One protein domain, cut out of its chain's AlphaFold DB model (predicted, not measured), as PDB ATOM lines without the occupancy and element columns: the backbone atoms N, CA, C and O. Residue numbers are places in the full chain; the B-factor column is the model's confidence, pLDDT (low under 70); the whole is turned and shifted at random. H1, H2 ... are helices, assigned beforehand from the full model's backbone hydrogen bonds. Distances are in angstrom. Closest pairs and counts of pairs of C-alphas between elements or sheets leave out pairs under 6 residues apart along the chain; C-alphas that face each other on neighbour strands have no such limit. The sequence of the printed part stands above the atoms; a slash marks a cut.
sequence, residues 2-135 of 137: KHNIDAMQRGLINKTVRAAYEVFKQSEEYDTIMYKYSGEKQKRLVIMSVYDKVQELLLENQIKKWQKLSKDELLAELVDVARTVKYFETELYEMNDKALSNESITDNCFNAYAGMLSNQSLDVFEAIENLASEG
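AT A GLANCE: This is residues 2 to 135 of the 137 residues of an uncharacterized protein of Enterococcus sulfureus ATCC 49903 (UniProt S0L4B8). The long helices H3 and H4 open from their link as a narrow V, and H5 and H6 lead back from the far end of H4 to H3, making a loose, open frame. H1 and H6 both cross H3 and each other, so that these three helices form the packed part; short H2 folds back on the beginning of H3, while H5 folds back on the end of H4. The first residues of H1, 2 to 8, stick out. The printed part has 134 residues with six named helices, H1 to H6 in order along the chain, and no named strand; its class is all helix, with mostly crossed packing. It is only just loose, close to compact, with a radius of gyration of the C-alphas of 17.4 A and spans of 49 by 41 by 35 A.

IN THESE COORDINATES: H1 is residues 2 to 25, 34.6 A long, beginning at C-alpha 2 at (112.257, 186.717, 157.403). H2 is residues 28 to 36. H3, residues 39 to 66, is 40.9 A long and begins at C-alpha 39 at (145.920, 166.969, 151.740). H4, residues 71 to 99, is the longest at 41.9 A. H5 is residues 105 to 116, and H6, residues 119 to 133, is 20.9 A long and ends at C-alpha 133 at (138.815, 178.468, 154.034).

HOW THE PARTS SIT: H3 is the hub, touching H1, H2 and H6. H1 touches H3 with residues 16 to 24 alone, at a steep tilt of 66 degrees, the closest C-alphas being those of Ala 20 and Lys 53, 5.3 A apart. H6 touches H3 at a steep tilt of 43 degrees, the closest C-alphas being those of Ile 47 and Ile 128, 6.6 A apart. H1 and H6 touch at a steep tilt of 55 degrees, with the C-alphas of Asn 14 and Ala 127 closest at 5.7 A. H2 and H3 form a helical hairpin at a shallow tilt of 12 degrees, with the C-alphas of Ile 33 and Gln 42 closest at 6.3 A. H3 and H4 are close but not clearly touching, their closest C-alphas, Trp 66 and Leu 74, being 6.2 A apart. H4 and H5 form a helical hairpin at a steep tilt of 39 degrees, with the C-alphas of Ala 99 and Ile 105 closest at 5.2 A. H3 and H5 are apart, as are H4 and H6. In H1 to H6 every backbone O i to N i+4 pair is within hydrogen-bond range.

THE WHOLE: The two C-alphas farthest apart, those of Gly 39 and Asp 72, are 49.2 A from each other. Residues 79 to 87 of H4 stand free, as do residues 2 to 8 of H1. The printed part has no cut, and its five links between helices are tight. The mean pLDDT of the printed part is 72.9; 53 residues are under 70, among them residues 2 to 11 and 88 to 125.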
ATOM      1  N   LYS A   2     111.556 187.954 157.843       38.75
ATOM      2  CA  LYS A   2     112.257 186.717 157.403       38.75
ATOM      3  C   LYS A   2     113.793 186.834 157.325       38.75
ATOM      4  O   LYS A   2     114.471 186.108 158.030       38.75
ATOM      5  N   HIS A   3     114.328 187.846 156.630       40.19
ATOM      6  CA  HIS A   3     115.785 188.072 156.533       40.19
ATOM      7  C   HIS A   3     116.528 188.193 157.875       40.19
ATOM      8  O   HIS A   3     117.719 187.912 157.944       40.19
ATOM      9  N   ASN A   4     115.841 188.620 158.937       50.41
ATOM     10  CA  ASN A   4     116.450 188.779 160.256       50.41
ATOM     11  C   ASN A   4     116.519 187.432 161.003       50.41
ATOM     12  O   ASN A   4     117.455 187.184 161.754       50.41
ATOM     13  N   ILE A   5     115.554 186.537 160.754       55.69
ATOM     14  CA  ILE A   5     115.524 185.172 161.298       55.69
ATOM     15  C   ILE A   5     116.605 184.317 160.629       55.69
ATOM     16  O   ILE A   5     117.368 183.663 161.334       55.69
ATOM     17  N   ASP A   6     116.754 184.425 159.306       61.00
ATOM     18  CA  ASP A   6     117.770 183.681 158.547       61.00
ATOM     19  C   ASP A   6     119.203 184.084 158.947       61.00
ATOM     20  O   ASP A   6     120.114 183.257 158.971       61.00
ATOM     21  N   ALA A   7     119.424 185.361 159.284       60.12
ATOM     22  CA  ALA A   7     120.714 185.855 159.770       60.12
ATOM     23  C   ALA A   7     121.014 185.384 161.204       60.12
ATOM     24  O   ALA A   7     122.144 185.005 161.514       60.12
ATOM     25  N   MET A   8     120.001 185.365 162.078       56.94
ATOM     26  CA  MET A   8     120.139 184.835 163.438       56.94
ATOM     27  C   MET A   8     120.390 183.324 163.445       56.94
ATOM     28  O   MET A   8     121.242 182.862 164.204       56.94
ATOM     29  N   GLN A   9     119.701 182.559 162.592       62.66
ATOM     30  CA  GLN A   9     119.918 181.116 162.450       62.66
ATOM     31  C   GLN A   9     121.332 180.806 161.958       62.66
ATOM     32  O   GLN A   9     122.032 180.031 162.607       62.66
ATOM     33  N   ARG A  10     121.802 181.481 160.902       68.50
ATOM     34  CA  ARG A  10     123.187 181.330 160.420       68.50
ATOM     35  C   ARG A  10     124.227 181.722 161.467       68.50
ATOM     36  O   ARG A  10     125.214 181.019 161.658       68.50
ATOM     37  N   GLY A  11     123.983 182.795 162.221       69.81
ATOM     38  CA  GLY A  11     124.849 183.192 163.336       69.81
ATOM     39  C   GLY A  11     124.925 182.148 164.457       69.81
ATOM     40  O   GLY A  11     125.984 181.975 165.063       69.81
ATOM     41  N   LEU A  12     123.828 181.434 164.728       73.25
ATOM     42  CA  LEU A  12     123.798 180.337 165.696       73.25
ATOM     43  C   LEU A  12     124.553 179.108 165.168       73.25
ATOM     44  O   LEU A  12     125.362 178.542 165.897       73.25
ATOM     45  N   ILE A  13     124.336 178.747 163.901       73.81
ATOM     46  CA  ILE A  13     125.012 177.633 163.220       73.81
ATOM     47  C   ILE A  13     126.530 177.834 163.236       73.81
ATOM     48  O   ILE A  13     127.249 176.953 163.701       73.81
ATOM     49  N   ASN A  14     127.017 179.021 162.866       76.00
ATOM     50  CA  ASN A  14     128.447 179.343 162.897       76.00
ATOM     51  C   ASN A  14     129.063 179.184 164.295       76.00
ATOM     52  O   ASN A  14     130.187 178.701 164.434       76.00
ATOM     53  N   LYS A  15     128.339 179.580 165.350       81.06
ATOM     54  CA  LYS A  15     128.803 179.400 166.734       81.06
ATOM     55  C   LYS A  15     128.852 177.927 167.127       81.06
ATOM     56  O   LYS A  15     129.825 177.516 167.752       81.06
ATOM     57  N   THR A  16     127.840 177.146 166.753       79.12
ATOM     58  CA  THR A  16     127.797 175.700 167.015       79.12
ATOM     59  C   THR A  16     128.924 174.973 166.288       79.12
ATOM     60  O   THR A  16     129.604 174.168 166.908       79.12
ATOM     61  N   VAL A  17     129.180 175.303 165.018       80.44
ATOM     62  CA  VAL A  17     130.288 174.740 164.226       80.44
ATOM     63  C   VAL A  17     131.639 175.046 164.866       80.44
ATOM     64  O   VAL A  17     132.447 174.141 165.049       80.44
ATOM     65  N   ARG A  18     131.875 176.298 165.281       85.50
ATOM     66  CA  ARG A  18     133.118 176.666 165.979       85.50
ATOM     67  C   ARG A  18     133.269 175.916 167.302       85.50
ATOM     68  O   ARG A  18     134.339 175.388 167.572       85.50
ATOM     69  N   ALA A  19     132.210 175.821 168.103       84.44
ATOM     70  CA  ALA A  19     132.250 175.069 169.356       84.44
ATOM     71  C   ALA A  19     132.521 173.571 169.127       84.44
ATOM     72  O   ALA A  19     133.343 172.988 169.828       84.44
ATOM     73  N   ALA A  20     131.872 172.967 168.129       85.31
ATOM     74  CA  ALA A  20     132.089 171.579 167.738       85.31
ATOM     75  C   ALA A  20     133.537 171.335 167.300       85.31
ATOM     76  O   ALA A  20     134.151 170.362 167.734       85.31
ATOM     77  N   TYR A  21     134.100 172.242 166.496       88.31
ATOM     78  CA  TYR A  21     135.493 172.150 166.076       88.31
ATOM     79  C   TYR A  21     136.465 172.252 167.251       88.31
ATOM     80  O   TYR A  21     137.363 171.426 167.349       88.31
ATOM     81  N   GLU A  22     136.278 173.198 168.173       90.62
ATOM     82  CA  GLU A  22     137.169 173.329 169.337       90.62
ATOM     83  C   GLU A  22     137.156 172.082 170.230       90.62
ATOM     84  O   GLU A  22     138.196 171.689 170.756       90.62
ATOM     85  N   VAL A  23     135.998 171.428 170.371       88.25
ATOM     86  CA  VAL A  23     135.893 170.137 171.069       88.25
ATOM     87  C   VAL A  23     136.608 169.040 170.281       88.25
ATOM     88  O   VAL A  23     137.404 168.294 170.847       88.25
ATOM     89  N   PHE A  24     136.357 168.946 168.974       91.06
ATOM     90  CA  PHE A  24     136.975 167.940 168.113       91.06
ATOM     91  C   PHE A  24     138.502 168.068 168.074       91.06
ATOM     92  O   PHE A  24     139.203 167.069 168.201       91.06
ATOM     93  N   LYS A  25     139.030 169.287 167.984       91.94
ATOM     94  CA  LYS A  25     140.465 169.590 167.951       91.94
ATOM     95  C   LYS A  25     141.229 169.088 169.181       91.94
ATOM     96  O   LYS A  25     142.435 168.895 169.113       91.94
ATOM     97  N   GLN A  26     140.537 168.885 170.299       92.94
ATOM     98  CA  GLN A  26     141.107 168.362 171.544       92.94
ATOM     99  C   GLN A  26     140.990 166.832 171.663       92.94
ATOM    100  O   GLN A  26     141.329 166.271 172.703       92.94
ATOM    101  N   SER A  27     140.464 166.152 170.639       93.31
ATOM    102  CA  SER A  27     140.215 164.710 170.652       93.31
ATOM    103  C   SER A  27     141.367 163.896 170.052       93.31
ATOM    104  O   SER A  27     142.054 164.334 169.132       93.31
ATOM    105  N   GLU A  28     141.508 162.648 170.509       95.25
ATOM    106  CA  GLU A  28     142.455 161.671 169.943       95.25
ATOM    107  C   GLU A  28     142.168 161.362 168.459       95.25
ATOM    108  O   GLU A  28     143.071 161.026 167.687       95.25
ATOM    109  N   GLU A  29     140.907 161.490 168.036       92.50
ATOM    110  CA  GLU A  29     140.501 161.331 166.640       92.50
ATOM    111  C   GLU A  29     141.142 162.408 165.756       92.50
ATOM    112  O   GLU A  29     141.705 162.082 164.707       92.50
ATOM    113  N   TYR A  30     141.124 163.670 166.202       93.06
ATOM    114  CA  TYR A  30     141.788 164.766 165.500       93.06
ATOM    115  C   TYR A  30     143.290 164.510 165.387       93.06
ATOM    116  O   TYR A  30     143.824 164.522 164.278       93.06
ATOM    117  N   ASP A  31     143.957 164.169 166.493       94.44
ATOM    118  CA  ASP A  31     145.391 163.850 166.489       94.44
ATOM    119  C   ASP A  31     145.718 162.702 165.521       94.44
ATOM    120  O   ASP A  31     146.675 162.764 164.743       94.44
ATOM    121  N   THR A  32     144.874 161.668 165.501       94.94
ATOM    122  CA  THR A  32     145.005 160.535 164.581       94.94
ATOM    123  C   THR A  32     144.870 160.970 163.126       94.94
ATOM    124  O   THR A  32     145.658 160.527 162.282       94.94
ATOM    125  N   ILE A  33     143.890 161.821 162.812       91.38
ATOM    126  CA  ILE A  33     143.670 162.317 161.451       91.38
ATOM    127  C   ILE A  33     144.849 163.177 161.000       91.38
ATOM    128  O   ILE A  33     145.354 162.977 159.892       91.38
ATOM    129  N   MET A  34     145.321 164.075 161.868       93.19
ATOM    130  CA  MET A  34     146.438 164.975 161.583       93.19
ATOM    131  C   MET A  34     147.770 164.241 161.412       93.19
ATOM    132  O   MET A  34     148.609 164.679 160.628       93.19
ATOM    133  N   TYR A  35     147.961 163.114 162.102       94.19
ATOM    134  CA  TYR A  35     149.165 162.293 161.978       94.19
ATOM    135  C   TYR A  35     149.143 161.364 160.754       94.19
ATOM    136  O   TYR A  35     150.166 161.176 160.097       94.19
ATOM    137  N   LYS A  36     147.996 160.735 160.456       95.06
ATOM    138  CA  LYS A  36     147.916 159.647 159.459       95.06
ATOM    139  C   LYS A  36     147.573 160.101 158.045       95.06
ATOM    140  O   LYS A  36     147.833 159.349 157.104       95.06
ATOM    141  N   TYR A  37     146.950 161.264 157.878       91.44
ATOM    142  CA  TYR A  37     146.445 161.712 156.584       91.44
ATOM    143  C   TYR A  37     146.969 163.102 156.235       91.44
ATOM    144  O   TYR A  37     147.268 163.910 157.105       91.44
ATOM    145  N   SER A  38     147.042 163.390 154.937       88.25
ATOM    146  CA  SER A  38     147.456 164.691 154.414       88.25
ATOM    147  C   SER A  38     146.600 165.112 153.220       88.25
ATOM    148  O   SER A  38     145.991 164.270 152.549       88.25
ATOM    149  N   GLY A  39     146.592 166.411 152.917       84.00
ATOM    150  CA  GLY A  39     145.920 166.969 151.740       84.00
ATOM    151  C   GLY A  39     144.401 166.783 151.777       84.00
ATOM    152  O   GLY A  39     143.780 166.829 152.838       84.00
ATOM    153  N   GLU A  40     143.788 166.534 150.620       76.44
ATOM    154  CA  GLU A  40     142.322 166.469 150.487       76.44
ATOM    155  C   GLU A  40     141.661 165.398 151.362       76.44
ATOM    156  O   GLU A  40     140.556 165.593 151.869       76.44
ATOM    157  N   LYS A  41     142.341 164.270 151.601       75.56
ATOM    158  CA  LYS A  41     141.800 163.208 152.458       75.56
ATOM    159  C   LYS A  41     141.722 163.643 153.922       75.56
ATOM    160  O   LYS A  41     140.716 163.385 154.571       75.56
ATOM    161  N   GLN A  42     142.759 164.314 154.422       83.06
ATOM    162  CA  GLN A  42     142.774 164.881 155.772       83.06
ATOM    163  C   GLN A  42     141.674 165.927 155.928       83.06
ATOM    164  O   GLN A  42     140.871 165.837 156.851       83.06
ATOM    165  N   LYS A  43     141.592 166.863 154.975       75.50
ATOM    166  CA  LYS A  43     140.576 167.918 154.958       75.50
ATOM    167  C   LYS A  43     139.160 167.342 155.006       75.50
ATOM    168  O   LYS A  43     138.357 167.772 155.826       75.50
ATOM    169  N   ARG A  44     138.863 166.333 154.177       74.62
ATOM    170  CA  ARG A  44     137.549 165.674 154.162       74.62
ATOM    171  C   ARG A  44     137.217 165.020 155.502       74.62
ATOM    172  O   ARG A  44     136.105 165.189 155.983       74.62
ATOM    173  N   LEU A  45     138.167 164.294 156.093       78.62
ATOM    174  CA  LEU A  45     137.958 163.631 157.383       78.62
ATOM    175  C   LEU A  45     137.697 164.649 158.494       78.62
ATOM    176  O   LEU A  45     136.731 164.495 159.227       78.62
ATOM    177  N   VAL A  46     138.478 165.730 158.553       79.25
ATOM    178  CA  VAL A  46     138.253 166.824 159.506       79.25
ATOM    179  C   VAL A  46     136.857 167.438 159.337       79.25
ATOM    180  O   VAL A  46     136.146 167.607 160.323       79.25
ATOM    181  N   ILE A  47     136.438 167.742 158.103       76.12
ATOM    182  CA  ILE A  47     135.104 168.302 157.821       76.12
ATOM    183  C   ILE A  47     133.998 167.355 158.299       76.12
ATOM    184  O   ILE A  47     133.057 167.799 158.955       76.12
ATOM    185  N   MET A  48     134.118 166.058 157.998       77.31
ATOM    186  CA  MET A  48     133.136 165.054 158.414       77.31
ATOM    187  C   MET A  48     133.064 164.921 159.936       77.31
ATOM    188  O   MET A  48     131.972 164.990 160.490       77.31
ATOM    189  N   SER A  49     134.201 164.826 160.626       80.88
ATOM    190  CA  SER A  49     134.214 164.712 162.088       80.88
ATOM    191  C   SER A  49     133.636 165.961 162.767       80.88
ATOM    192  O   SER A  49     132.893 165.852 163.742       80.88
ATOM    193  N   VAL A  50     133.903 167.166 162.242       79.12
ATOM    194  CA  VAL A  50     133.272 168.401 162.749       79.12
ATOM    195  C   VAL A  50     131.763 168.381 162.516       79.12
ATOM    196  O   VAL A  50     131.010 168.761 163.412       79.12
ATOM    197  N   TYR A  51     131.305 167.921 161.349       77.12
ATOM    198  CA  TYR A  51     129.877 167.772 161.069       77.12
ATOM    199  C   TYR A  51     129.205 166.818 162.061       77.12
ATOM    200  O   TYR A  51     128.188 167.183 162.654       77.12
ATOM    201  N   ASP A  52     129.805 165.656 162.318       78.00
ATOM    202  CA  ASP A  52     129.292 164.686 163.287       78.00
ATOM    203  C   ASP A  52     129.189 165.307 164.686       78.00
ATOM    204  O   ASP A  52     128.143 165.213 165.333       78.00
ATOM    205  N   LYS A  53     130.205 166.067 165.122       83.25
ATOM    206  CA  LYS A  53     130.152 166.807 166.396       83.25
ATOM    207  C   LYS A  53     129.071 167.880 166.439       83.25
ATOM    208  O   LYS A  53     128.446 168.075 167.482       83.25
ATOM    209  N   VAL A  54     128.797 168.566 165.331       78.56
ATOM    210  CA  VAL A  54     127.668 169.505 165.259       78.56
ATOM    211  C   VAL A  54     126.341 168.765 165.422       78.56
ATOM    212  O   VAL A  54     125.490 169.229 166.183       78.56
ATOM    213  N   GLN A  55     126.161 167.620 164.758       77.31
ATOM    214  CA  GLN A  55     124.938 166.821 164.878       77.31
ATOM    215  C   GLN A  55     124.745 166.278 166.297       77.31
ATOM    216  O   GLN A  55     123.640 166.375 166.832       77.31
ATOM    217  N   GLU A  56     125.812 165.802 166.948       80.81
ATOM    218  CA  GLU A  56     125.786 165.401 168.362       80.81
ATOM    219  C   GLU A  56     125.295 166.550 169.257       80.81
ATOM    220  O   GLU A  56     124.332 166.385 170.008       80.81
ATOM    221  N   LEU A  57     125.879 167.749 169.131       79.44
ATOM    222  CA  LEU A  57     125.483 168.916 169.930       79.44
ATOM    223  C   LEU A  57     124.036 169.357 169.664       79.44
ATOM    224  O   LEU A  57     123.326 169.780 170.585       79.44
ATOM    225  N   LEU A  58     123.578 169.293 168.412       78.19
ATOM    226  CA  LEU A  58     122.190 169.601 168.058       78.19
ATOM    227  C   LEU A  58     121.225 168.580 168.668       78.19
ATOM    228  O   LEU A  58     120.207 168.983 169.243       78.19
ATOM    229  N   LEU A  59     121.565 167.292 168.615       79.38
ATOM    230  CA  LEU A  59     120.779 166.218 169.213       79.38
ATOM    231  C   LEU A  59     120.732 166.340 170.739       79.38
ATOM    232  O   LEU A  59     119.649 166.283 171.316       79.38
ATOM    233  N   GLU A  60     121.859 166.588 171.405       81.88
ATOM    234  CA  GLU A  60     121.895 166.828 172.853       81.88
ATOM    235  C   GLU A  60     120.989 167.994 173.262       81.88
ATOM    236  O   GLU A  60     120.253 167.921 174.251       81.88
ATOM    237  N   ASN A  61     121.019 169.086 172.495       79.38
ATOM    238  CA  ASN A  61     120.147 170.231 172.728       79.38
ATOM    239  C   ASN A  61     118.672 169.882 172.519       79.38
ATOM    240  O   ASN A  61     117.822 170.373 173.266       79.38
ATOM    241  N   GLN A  62     118.356 169.038 171.540       79.44
ATOM    242  CA  GLN A  62     116.995 168.565 171.313       79.44
ATOM    243  C   GLN A  62     116.525 167.645 172.449       79.44
ATOM    244  O   GLN A  62     115.446 167.868 172.995       79.44
ATOM    245  N   ILE A  63     117.367 166.719 172.915       83.12
ATOM    246  CA  ILE A  63     117.093 165.854 174.074       83.12
ATOM    247  C   ILE A  63     116.798 166.696 175.324       83.12
ATOM    248  O   ILE A  63     115.833 166.433 176.041       83.12
ATOM    249  N   LYS A  64     117.563 167.767 175.574       85.06
ATOM    250  CA  LYS A  64     117.303 168.698 176.691       85.06
ATOM    251  C   LYS A  64     115.942 169.396 176.587       85.06
ATOM    252  O   LYS A  64     115.343 169.718 177.612       85.06
ATOM    253  N   LYS A  65     115.434 169.657 175.376       85.06
ATOM    254  CA  LYS A  65     114.072 170.190 175.186       85.06
ATOM    255  C   LYS A  65     113.026 169.112 175.436       85.06
ATOM    256  O   LYS A  65     112.039 169.381 176.115       85.06
ATOM    257  N   TRP A  66     113.275 167.900 174.950       89.06
ATOM    258  CA  TRP A  66     112.401 166.745 175.137       89.06
ATOM    259  C   TRP A  66     112.196 166.361 176.604       89.06
ATOM    260  O   TRP A  66     111.121 165.899 176.962       89.06
ATOM    261  N   GLN A  67     113.163 166.640 177.486       87.00
ATOM    262  CA  GLN A  67     113.001 166.470 178.941       87.00
ATOM    263  C   GLN A  67     111.821 167.255 179.539       87.00
ATOM    264  O   GLN A  67     111.385 166.946 180.645       87.00
ATOM    265  N   LYS A  68     111.327 168.288 178.845       90.50
ATOM    266  CA  LYS A  68     110.204 169.126 179.292       90.50
ATOM    267  C   LYS A  68     108.854 168.679 178.726       90.50
ATOM    268  O   LYS A  68     107.844 169.286 179.070       90.50
ATOM    269  N   LEU A  69     108.847 167.681 177.846       91.06
ATOM    270  CA  LEU A  69     107.641 167.182 177.199       91.06
ATOM    271  C   LEU A  69     106.886 166.214 178.107       91.06
ATOM    272  O   LEU A  69     107.471 165.516 178.941       91.06
ATOM    273  N   SER A  70     105.573 166.138 177.912       95.00
ATOM    274  CA  SER A  70     104.785 165.028 178.435       95.00
ATOM    275  C   SER A  70     105.214 163.709 177.785       95.00
ATOM    276  O   SER A  70     105.853 163.672 176.732       95.00
ATOM    277  N   LYS A  71     104.835 162.590 178.409       93.50
ATOM    278  CA  LYS A  71     105.149 161.253 177.892       93.50
ATOM    279  C   LYS A  71     104.635 161.047 176.460       93.50
ATOM    280  O   LYS A  71     105.344 160.449 175.656       93.50
ATOM    281  N   ASP A  72     103.436 161.536 176.157       94.56
ATOM    282  CA  ASP A  72     102.804 161.347 174.848       94.56
ATOM    283  C   ASP A  72     103.477 162.202 173.766       94.56
ATOM    284  O   ASP A  72     103.729 161.718 172.664       94.56
ATOM    285  N   GLU A  73     103.855 163.440 174.099       92.38
ATOM    286  CA  GLU A  73     104.629 164.317 173.212       92.38
ATOM    287  C   GLU A  73     106.024 163.745 172.936       92.38
ATOM    288  O   GLU A  73     106.456 163.697 171.787       92.38
ATOM    289  N   LEU A  74     106.710 163.231 173.962       91.00
ATOM    290  CA  LEU A  74     108.000 162.563 173.791       91.00
ATOM    291  C   LEU A  74     107.888 161.336 172.873       91.00
ATOM    292  O   LEU A  74     108.743 161.120 172.019       91.00
ATOM    293  N   LEU A  75     106.837 160.527 173.040       91.44
ATOM    294  CA  LEU A  75     106.571 159.372 172.181       91.44
ATOM    295  C   LEU A  75     106.343 159.789 170.725       91.44
ATOM    296  O   LEU A  75     106.860 159.129 169.826       91.44
ATOM    297  N   ALA A  76     105.609 160.878 170.491       88.62
ATOM    298  CA  ALA A  76     105.400 161.414 169.150       88.62
ATOM    299  C   ALA A  76     106.721 161.858 168.501       88.62
ATOM    300  O   ALA A  76     106.996 161.463 167.368       88.62
ATOM    301  N   GLU A  77     107.565 162.591 169.231       87.62
ATOM    302  CA  GLU A  77     108.885 163.037 168.758       87.62
ATOM    303  C   GLU A  77     109.816 161.856 168.437       87.62
ATOM    304  O   GLU A  77     110.454 161.827 167.387       87.62
ATOM    305  N   LEU A  78     109.859 160.835 169.299       86.06
ATOM    306  CA  LEU A  78     110.674 159.637 169.063       86.06
ATOM    307  C   LEU A  78     110.194 158.838 167.844       86.06
ATOM    308  O   LEU A  78     111.014 158.313 167.090       86.06
ATOM    309  N   VAL A  79     108.877 158.746 167.636       87.06
ATOM    310  CA  VAL A  79     108.303 158.109 166.442       87.06
ATOM    311  C   VAL A  79     108.662 158.891 165.181       87.06
ATOM    312  O   VAL A  79     108.950 158.269 164.159       87.06
ATOM    313  N   ASP A  80     108.658 160.221 165.238       83.50
ATOM    314  CA  ASP A  80     109.045 161.061 164.104       83.50
ATOM    315  C   ASP A  80     110.514 160.841 163.727       83.50
ATOM    316  O   ASP A  80     110.811 160.496 162.584       83.50
ATOM    317  N   VAL A  81     111.420 160.854 164.712       82.19
ATOM    318  CA  VAL A  81     112.840 160.534 164.487       82.19
ATOM    319  C   VAL A  81     113.027 159.134 163.902       82.19
ATOM    320  O   VAL A  81     113.777 158.965 162.940       82.19
ATOM    321  N   ALA A  82     112.317 158.126 164.416       76.56
ATOM    322  CA  ALA A  82     112.384 156.770 163.871       76.56
ATOM    323  C   ALA A  82     111.910 156.701 162.406       76.56
ATOM    324  O   ALA A  82     112.461 155.937 161.609       76.56
ATOM    325  N   ARG A  83     110.908 157.505 162.023       77.88
ATOM    326  CA  ARG A  83     110.455 157.610 160.627       77.88
ATOM    327  C   ARG A  83     111.494 158.287 159.747       77.88
ATOM    328  O   ARG A  83     111.723 157.792 158.648       77.88
ATOM    329  N   THR A  84     112.137 159.354 160.217       73.88
ATOM    330  CA  THR A  84     113.219 160.025 159.482       73.88
ATOM    331  C   THR A  84     114.387 159.078 159.226       73.88
ATOM    332  O   THR A  84     114.857 159.000 158.095       73.88
ATOM    333  N   VAL A  85     114.809 158.300 160.232       74.00
ATOM    334  CA  VAL A  85     115.869 157.288 160.068       74.00
ATOM    335  C   VAL A  85     115.464 156.238 159.038       74.00
ATOM    336  O   VAL A  85     116.216 155.966 158.110       74.00
ATOM    337  N   LYS A  86     114.248 155.694 159.138       70.81
ATOM    338  CA  LYS A  86     113.752 154.708 158.170       70.81
ATOM    339  C   LYS A  86     113.683 155.267 156.745       70.81
ATOM    340  O   LYS A  86     113.984 154.557 155.788       70.81
ATOM    341  N   TYR A  87     113.239 156.513 156.596       71.19
ATOM    342  CA  TYR A  87     113.178 157.196 155.305       71.19
ATOM    343  C   TYR A  87     114.580 157.340 154.706       71.19
ATOM    344  O   TYR A  87     114.798 156.940 153.566       71.19
ATOM    345  N   PHE A  88     115.540 157.779 155.524       67.75
ATOM    346  CA  PHE A  88     116.944 157.860 155.142       67.75
ATOM    347  C   PHE A  88     117.509 156.510 154.687       67.75
ATOM    348  O   PHE A  88     118.095 156.421 153.613       67.75
ATOM    349  N   GLU A  89     117.309 155.447 155.473       63.47
ATOM    350  CA  GLU A  89     117.750 154.096 155.107       63.47
ATOM    351  C   GLU A  89     117.139 153.658 153.773       63.47
ATOM    352  O   GLU A  89     117.842 153.119 152.924       63.47
ATOM    353  N   THR A  90     115.847 153.926 153.566       68.75
ATOM    354  CA  THR A  90     115.135 153.560 152.334       68.75
ATOM    355  C   THR A  90     115.728 154.269 151.116       68.75
ATOM    356  O   THR A  90     116.051 153.605 150.134       68.75
ATOM    357  N   GLU A  91     115.931 155.588 151.180       64.00
ATOM    358  CA  GLU A  91     116.545 156.332 150.073       64.00
ATOM    359  C   GLU A  91     117.993 155.892 149.831       64.00
ATOM    360  O   GLU A  91     118.396 155.711 148.683       64.00
ATOM    361  N   LEU A  92     118.757 155.611 150.892       63.34
ATOM    362  CA  LEU A  92     120.111 155.081 150.764       63.34
ATOM    363  C   LEU A  92     120.127 153.726 150.035       63.34
ATOM    364  O   LEU A  92     120.939 153.537 149.128       63.34
ATOM    365  N   TYR A  93     119.226 152.803 150.389       61.72
ATOM    366  CA  TYR A  93     119.087 151.510 149.707       61.72
ATOM    367  C   TYR A  93     118.689 151.678 148.239       61.72
ATOM    368  O   TYR A  93     119.320 151.084 147.367       61.72
ATOM    369  N   GLU A  94     117.701 152.524 147.939       65.56
ATOM    370  CA  GLU A  94     117.287 152.788 146.556       65.56
ATOM    371  C   GLU A  94     118.416 153.379 145.709       65.56
ATOM    372  O   GLU A  94     118.522 153.105 144.512       65.56
ATOM    373  N   MET A  95     119.256 154.221 146.307       59.75
ATOM    374  CA  MET A  95     120.363 154.866 145.606       59.75
ATOM    375  C   MET A  95     121.549 153.926 145.439       59.75
ATOM    376  O   MET A  95     122.188 153.959 144.389       59.75
ATOM    377  N   ASN A  96     121.778 153.025 146.394       52.56
ATOM    378  CA  ASN A  96     122.712 151.916 146.239       52.56
ATOM    379  C   ASN A  96     122.281 150.971 145.099       52.56
ATOM    380  O   ASN A  96     123.095 150.647 144.235       52.56
ATOM    381  N   ASP A  97     120.997 150.613 145.021       58.38
ATOM    382  CA  ASP A  97     120.451 149.783 143.936       58.38
ATOM    383  C   ASP A  97     120.570 150.465 142.562       58.38
ATOM    384  O   ASP A  97     120.914 149.823 141.567       58.38
ATOM    385  N   LYS A  98     120.353 151.786 142.495       56.91
ATOM    386  CA  LYS A  98     120.554 152.584 141.271       56.91
ATOM    387  C   LYS A  98     122.038 152.698 140.894       56.91
ATOM    388  O   LYS A  98     122.363 152.590 139.714       56.91
ATOM    389  N   ALA A  99     122.944 152.856 141.857       51.28
ATOM    390  CA  ALA A  99     124.384 152.967 141.603       51.28
ATOM    391  C   ALA A  99     125.022 151.644 141.142       51.28
ATOM    392  O   ALA A  99     125.934 151.652 140.317       51.28
ATOM    393  N   LEU A 100     124.487 150.492 141.566       49.22
ATOM    394  CA  LEU A 100     124.872 149.181 141.020       49.22
ATOM    395  C   LEU A 100     124.591 149.051 139.510       49.22
ATOM    396  O   LEU A 100     125.137 148.154 138.866       49.22
ATOM    397  N   SER A 101     123.777 149.946 138.934       54.81
ATOM    398  CA  SER A 101     123.440 149.958 137.507       54.81
ATOM    399  C   SER A 101     124.255 150.937 136.645       54.81
ATOM    400  O   SER A 101     124.267 150.752 135.433       54.81
ATOM    401  N   ASN A 102     124.949 151.930 137.226       51.31
ATOM    402  CA  ASN A 102     125.868 152.856 136.540       51.31
ATOM    403  C   ASN A 102     126.679 153.685 137.572       51.31
ATOM    404  O   ASN A 102     126.101 154.477 138.311       51.31
ATOM    405  N   GLU A 103     128.012 153.550 137.541       50.28
ATOM    406  CA  GLU A 103     129.038 154.374 138.224       50.28
ATOM    407  C   GLU A 103     129.088 154.439 139.776       50.28
ATOM    408  O   GLU A 103     128.142 154.135 140.496       50.28
ATOM    409  N   SER A 104     130.285 154.814 140.269       53.00
ATOM    410  CA  SER A 104     130.740 155.002 141.665       53.00
ATOM    411  C   SER A 104     129.620 155.200 142.700       53.00
ATOM    412  O   SER A 104     129.067 156.291 142.852       53.00
ATOM    413  N   ILE A 105     129.349 154.143 143.479       48.12
ATOM    414  CA  ILE A 105     128.410 154.124 144.620       48.12
ATOM    415  C   ILE A 105     128.655 155.309 145.565       48.12
ATOM    416  O   ILE A 105     127.718 155.942 146.041       48.12
ATOM    417  N   THR A 106     129.918 155.658 145.792       50.91
ATOM    418  CA  THR A 106     130.327 156.719 146.715       50.91
ATOM    419  C   THR A 106     129.877 158.115 146.297       50.91
ATOM    420  O   THR A 106     129.404 158.853 147.155       50.91
ATOM    421  N   ASP A 107     129.979 158.483 145.018       45.38
ATOM    422  CA  ASP A 107     129.634 159.843 144.568       45.38
ATOM    423  C   ASP A 107     128.114 160.022 144.454       45.38
ATOM    424  O   ASP A 107     127.573 161.068 144.814       45.38
ATOM    425  N   ASN A 108     127.406 158.964 144.051       46.38
ATOM    426  CA  ASN A 108     125.945 158.946 144.004       46.38
ATOM    427  C   ASN A 108     125.327 158.991 145.405       46.38
ATOM    428  O   ASN A 108     124.418 159.787 145.626       46.38
ATOM    429  N   CYS A 109     125.848 158.226 146.370       44.16
ATOM    430  CA  CYS A 109     125.404 158.289 147.766       44.16
ATOM    431  C   CYS A 109     125.750 159.626 148.447       44.16
ATOM    432  O   CYS A 109     125.013 160.058 149.327       44.16
ATOM    433  N   PHE A 110     126.826 160.313 148.051       50.72
ATOM    434  CA  PHE A 110     127.150 161.642 148.591       50.72
ATOM    435  C   PHE A 110     126.241 162.738 148.013       50.72
ATOM    436  O   PHE A 110     125.744 163.585 148.754       50.72
ATOM    437  N   ASN A 111     125.964 162.697 146.706       48.47
ATOM    438  CA  ASN A 111     125.045 163.631 146.042       48.47
ATOM    439  C   ASN A 111     123.587 163.413 146.471       48.47
ATOM    440  O   ASN A 111     122.840 164.373 146.648       48.47
ATOM    441  N   ALA A 112     123.205 162.155 146.687       45.91
ATOM    442  CA  ALA A 112     121.973 161.744 147.346       45.91
ATOM    443  C   ALA A 112     121.804 162.394 148.711       45.91
ATOM    444  O   ALA A 112     120.833 163.104 148.961       45.91
ATOM    445  N   TYR A 113     122.804 162.161 149.562       49.28
ATOM    446  CA  TYR A 113     122.862 162.678 150.909       49.28
ATOM    447  C   TYR A 113     122.694 164.194 150.874       49.28
ATOM    448  O   TYR A 113     121.755 164.700 151.475       49.28
ATOM    449  N   ALA A 114     123.493 164.900 150.065       47.09
ATOM    450  CA  ALA A 114     123.426 166.350 149.894       47.09
ATOM    451  C   ALA A 114     122.067 166.866 149.378       47.09
ATOM    452  O   ALA A 114     121.621 167.923 149.816       47.09
ATOM    453  N   GLY A 115     121.392 166.135 148.485       46.66
ATOM    454  CA  GLY A 115     120.056 166.488 147.984       46.66
ATOM    455  C   GLY A 115     118.925 166.275 149.000       46.66
ATOM    456  O   GLY A 115     117.881 166.916 148.897       46.66
ATOM    457  N   MET A 116     119.142 165.403 149.985       48.97
ATOM    458  CA  MET A 116     118.210 165.097 151.078       48.97
ATOM    459  C   MET A 116     118.475 165.915 152.346       48.97
ATOM    460  O   MET A 116     117.666 165.913 153.278       48.97
ATOM    461  N   LEU A 117     119.617 166.601 152.409       49.25
ATOM    462  CA  LEU A 117     119.951 167.475 153.517       49.25
ATOM    463  C   LEU A 117     118.933 168.610 153.598       49.25
ATOM    464  O   LEU A 117     118.688 169.338 152.636       49.25
ATOM    465  N   SER A 118     118.365 168.799 154.787       56.25
ATOM    466  CA  SER A 118     117.585 170.002 155.062       56.25
ATOM    467  C   SER A 118     118.436 171.252 154.794       56.25
ATOM    468  O   SER A 118     119.659 171.215 154.952       56.25
ATOM    469  N   ASN A 119     117.804 172.387 154.476       55.19
ATOM    470  CA  ASN A 119     118.518 173.664 154.323       55.19
ATOM    471  C   ASN A 119     119.425 173.974 155.528       55.19
ATOM    472  O   ASN A 119     120.508 174.515 155.365       55.19
ATOM    473  N   GLN A 120     119.019 173.556 156.731       58.94
ATOM    474  CA  GLN A 120     119.808 173.723 157.946       58.94
ATOM    475  C   GLN A 120     121.103 172.896 157.934       58.94
ATOM    476  O   GLN A 120     122.120 173.342 158.455       58.94
ATOM    477  N   SER A 121     121.085 171.702 157.346       61.69
ATOM    478  CA  SER A 121     122.281 170.874 157.184       61.69
ATOM    479  C   SER A 121     123.211 171.435 156.104       61.69
ATOM    480  O   SER A 121     124.424 171.405 156.292       61.69
ATOM    481  N   LEU A 122     122.666 172.006 155.022       64.31
ATOM    482  CA  LEU A 122     123.455 172.721 154.008       64.31
ATOM    483  C   LEU A 122     124.141 173.964 154.598       64.31
ATOM    484  O   LEU A 122     125.336 174.150 154.388       64.31
ATOM    485  N   ASP A 123     123.429 174.744 155.416       65.12
ATOM    486  CA  ASP A 123     123.995 175.893 156.138       65.12
ATOM    487  C   ASP A 123     125.126 175.471 157.102       65.12
ATOM    488  O   ASP A 123     126.095 176.206 157.297       65.12
ATOM    489  N   VAL A 124     125.022 174.285 157.719       65.44
ATOM    490  CA  VAL A 124     126.088 173.715 158.564       65.44
ATOM    491  C   VAL A 124     127.317 173.364 157.727       65.44
ATOM    492  O   VAL A 124     128.427 173.704 158.134       65.44
ATOM    493  N   PHE A 125     127.147 172.722 156.568       66.62
ATOM    494  CA  PHE A 125     128.268 172.422 155.673       66.62
ATOM    495  C   PHE A 125     128.954 173.696 155.182       66.62
ATOM    496  O   PHE A 125     130.172 173.803 155.309       66.62
ATOM    497  N   GLU A 126     128.189 174.693 154.732       72.56
ATOM    498  CA  GLU A 126     128.729 175.991 154.312       72.56
ATOM    499  C   GLU A 126     129.524 176.659 155.450       72.56
ATOM    500  O   GLU A 126     130.622 177.178 155.245       72.56
ATOM    501  N   ALA A 127     129.021 176.603 156.686       73.94
ATOM    502  CA  ALA A 127     129.718 177.128 157.857       73.94
ATOM    503  C   ALA A 127     131.036 176.390 158.168       73.94
ATOM    504  O   ALA A 127     132.026 177.033 158.529       73.94
ATOM    505  N   ILE A 128     131.073 175.061 158.015       69.19
ATOM    506  CA  ILE A 128     132.292 174.254 158.191       69.19
ATOM    507  C   ILE A 128     133.310 174.571 157.086       69.19
ATOM    508  O   ILE A 128     134.492 174.767 157.371       69.19
ATOM    509  N   GLU A 129     132.868 174.675 155.832       69.62
ATOM    510  CA  GLU A 129     133.734 175.003 154.694       69.62
ATOM    511  C   GLU A 129     134.310 176.420 154.783       69.62
ATOM    512  O   GLU A 129     135.485 176.638 154.466       69.62
ATOM    513  N   ASN A 130     133.520 177.379 155.271       76.19
ATOM    514  CA  ASN A 130     133.982 178.741 155.533       76.19
ATOM    515  C   ASN A 130     135.065 178.761 156.614       76.19
ATOM    516  O   ASN A 130     136.122 179.359 156.411       76.19
ATOM    517  N   LEU A 131     134.864 178.032 157.720       72.38
ATOM    518  CA  LEU A 131     135.890 177.871 158.755       72.38
ATOM    519  C   LEU A 131     137.181 177.254 158.179       72.38
ATOM    520  O   LEU A 131     138.282 177.625 158.590       72.38
ATOM    521  N   ALA A 132     137.048 176.353 157.197       65.81
ATOM    522  CA  ALA A 132     138.181 175.677 156.569       65.81
ATOM    523  C   ALA A 132     138.974 176.609 155.655       65.81
ATOM    524  O   ALA A 132     140.201 176.554 155.594       65.81
ATOM    525  N   SER A 133     138.259 177.490 154.965       67.44
ATOM    526  CA  SER A 133     138.815 178.468 154.034       67.44
ATOM    527  C   SER A 133     139.477 179.651 154.749       67.44
ATOM    528  O   SER A 133     140.429 180.226 154.226       67.44
ATOM    529  N   GLU A 134     139.038 179.979 155.971       70.31
ATOM    530  CA  GLU A 134     139.648 180.991 156.850       70.31
ATOM    531  C   GLU A 134     141.020 180.562 157.427       70.31
ATOM    532  O   GLU A 134     141.637 181.325 158.171       70.31
ATOM    533  N   GLY A 135     141.512 179.352 157.123       53.22
ATOM    534  CA  GLY A 135     142.779 178.822 157.653       53.22
ATOM    535  C   GLY A 135     142.737 178.504 159.152       53.22
ATOM    536  O   GLY A 135     143.778 178.419 159.798       53.22
TER     537      GLY A 135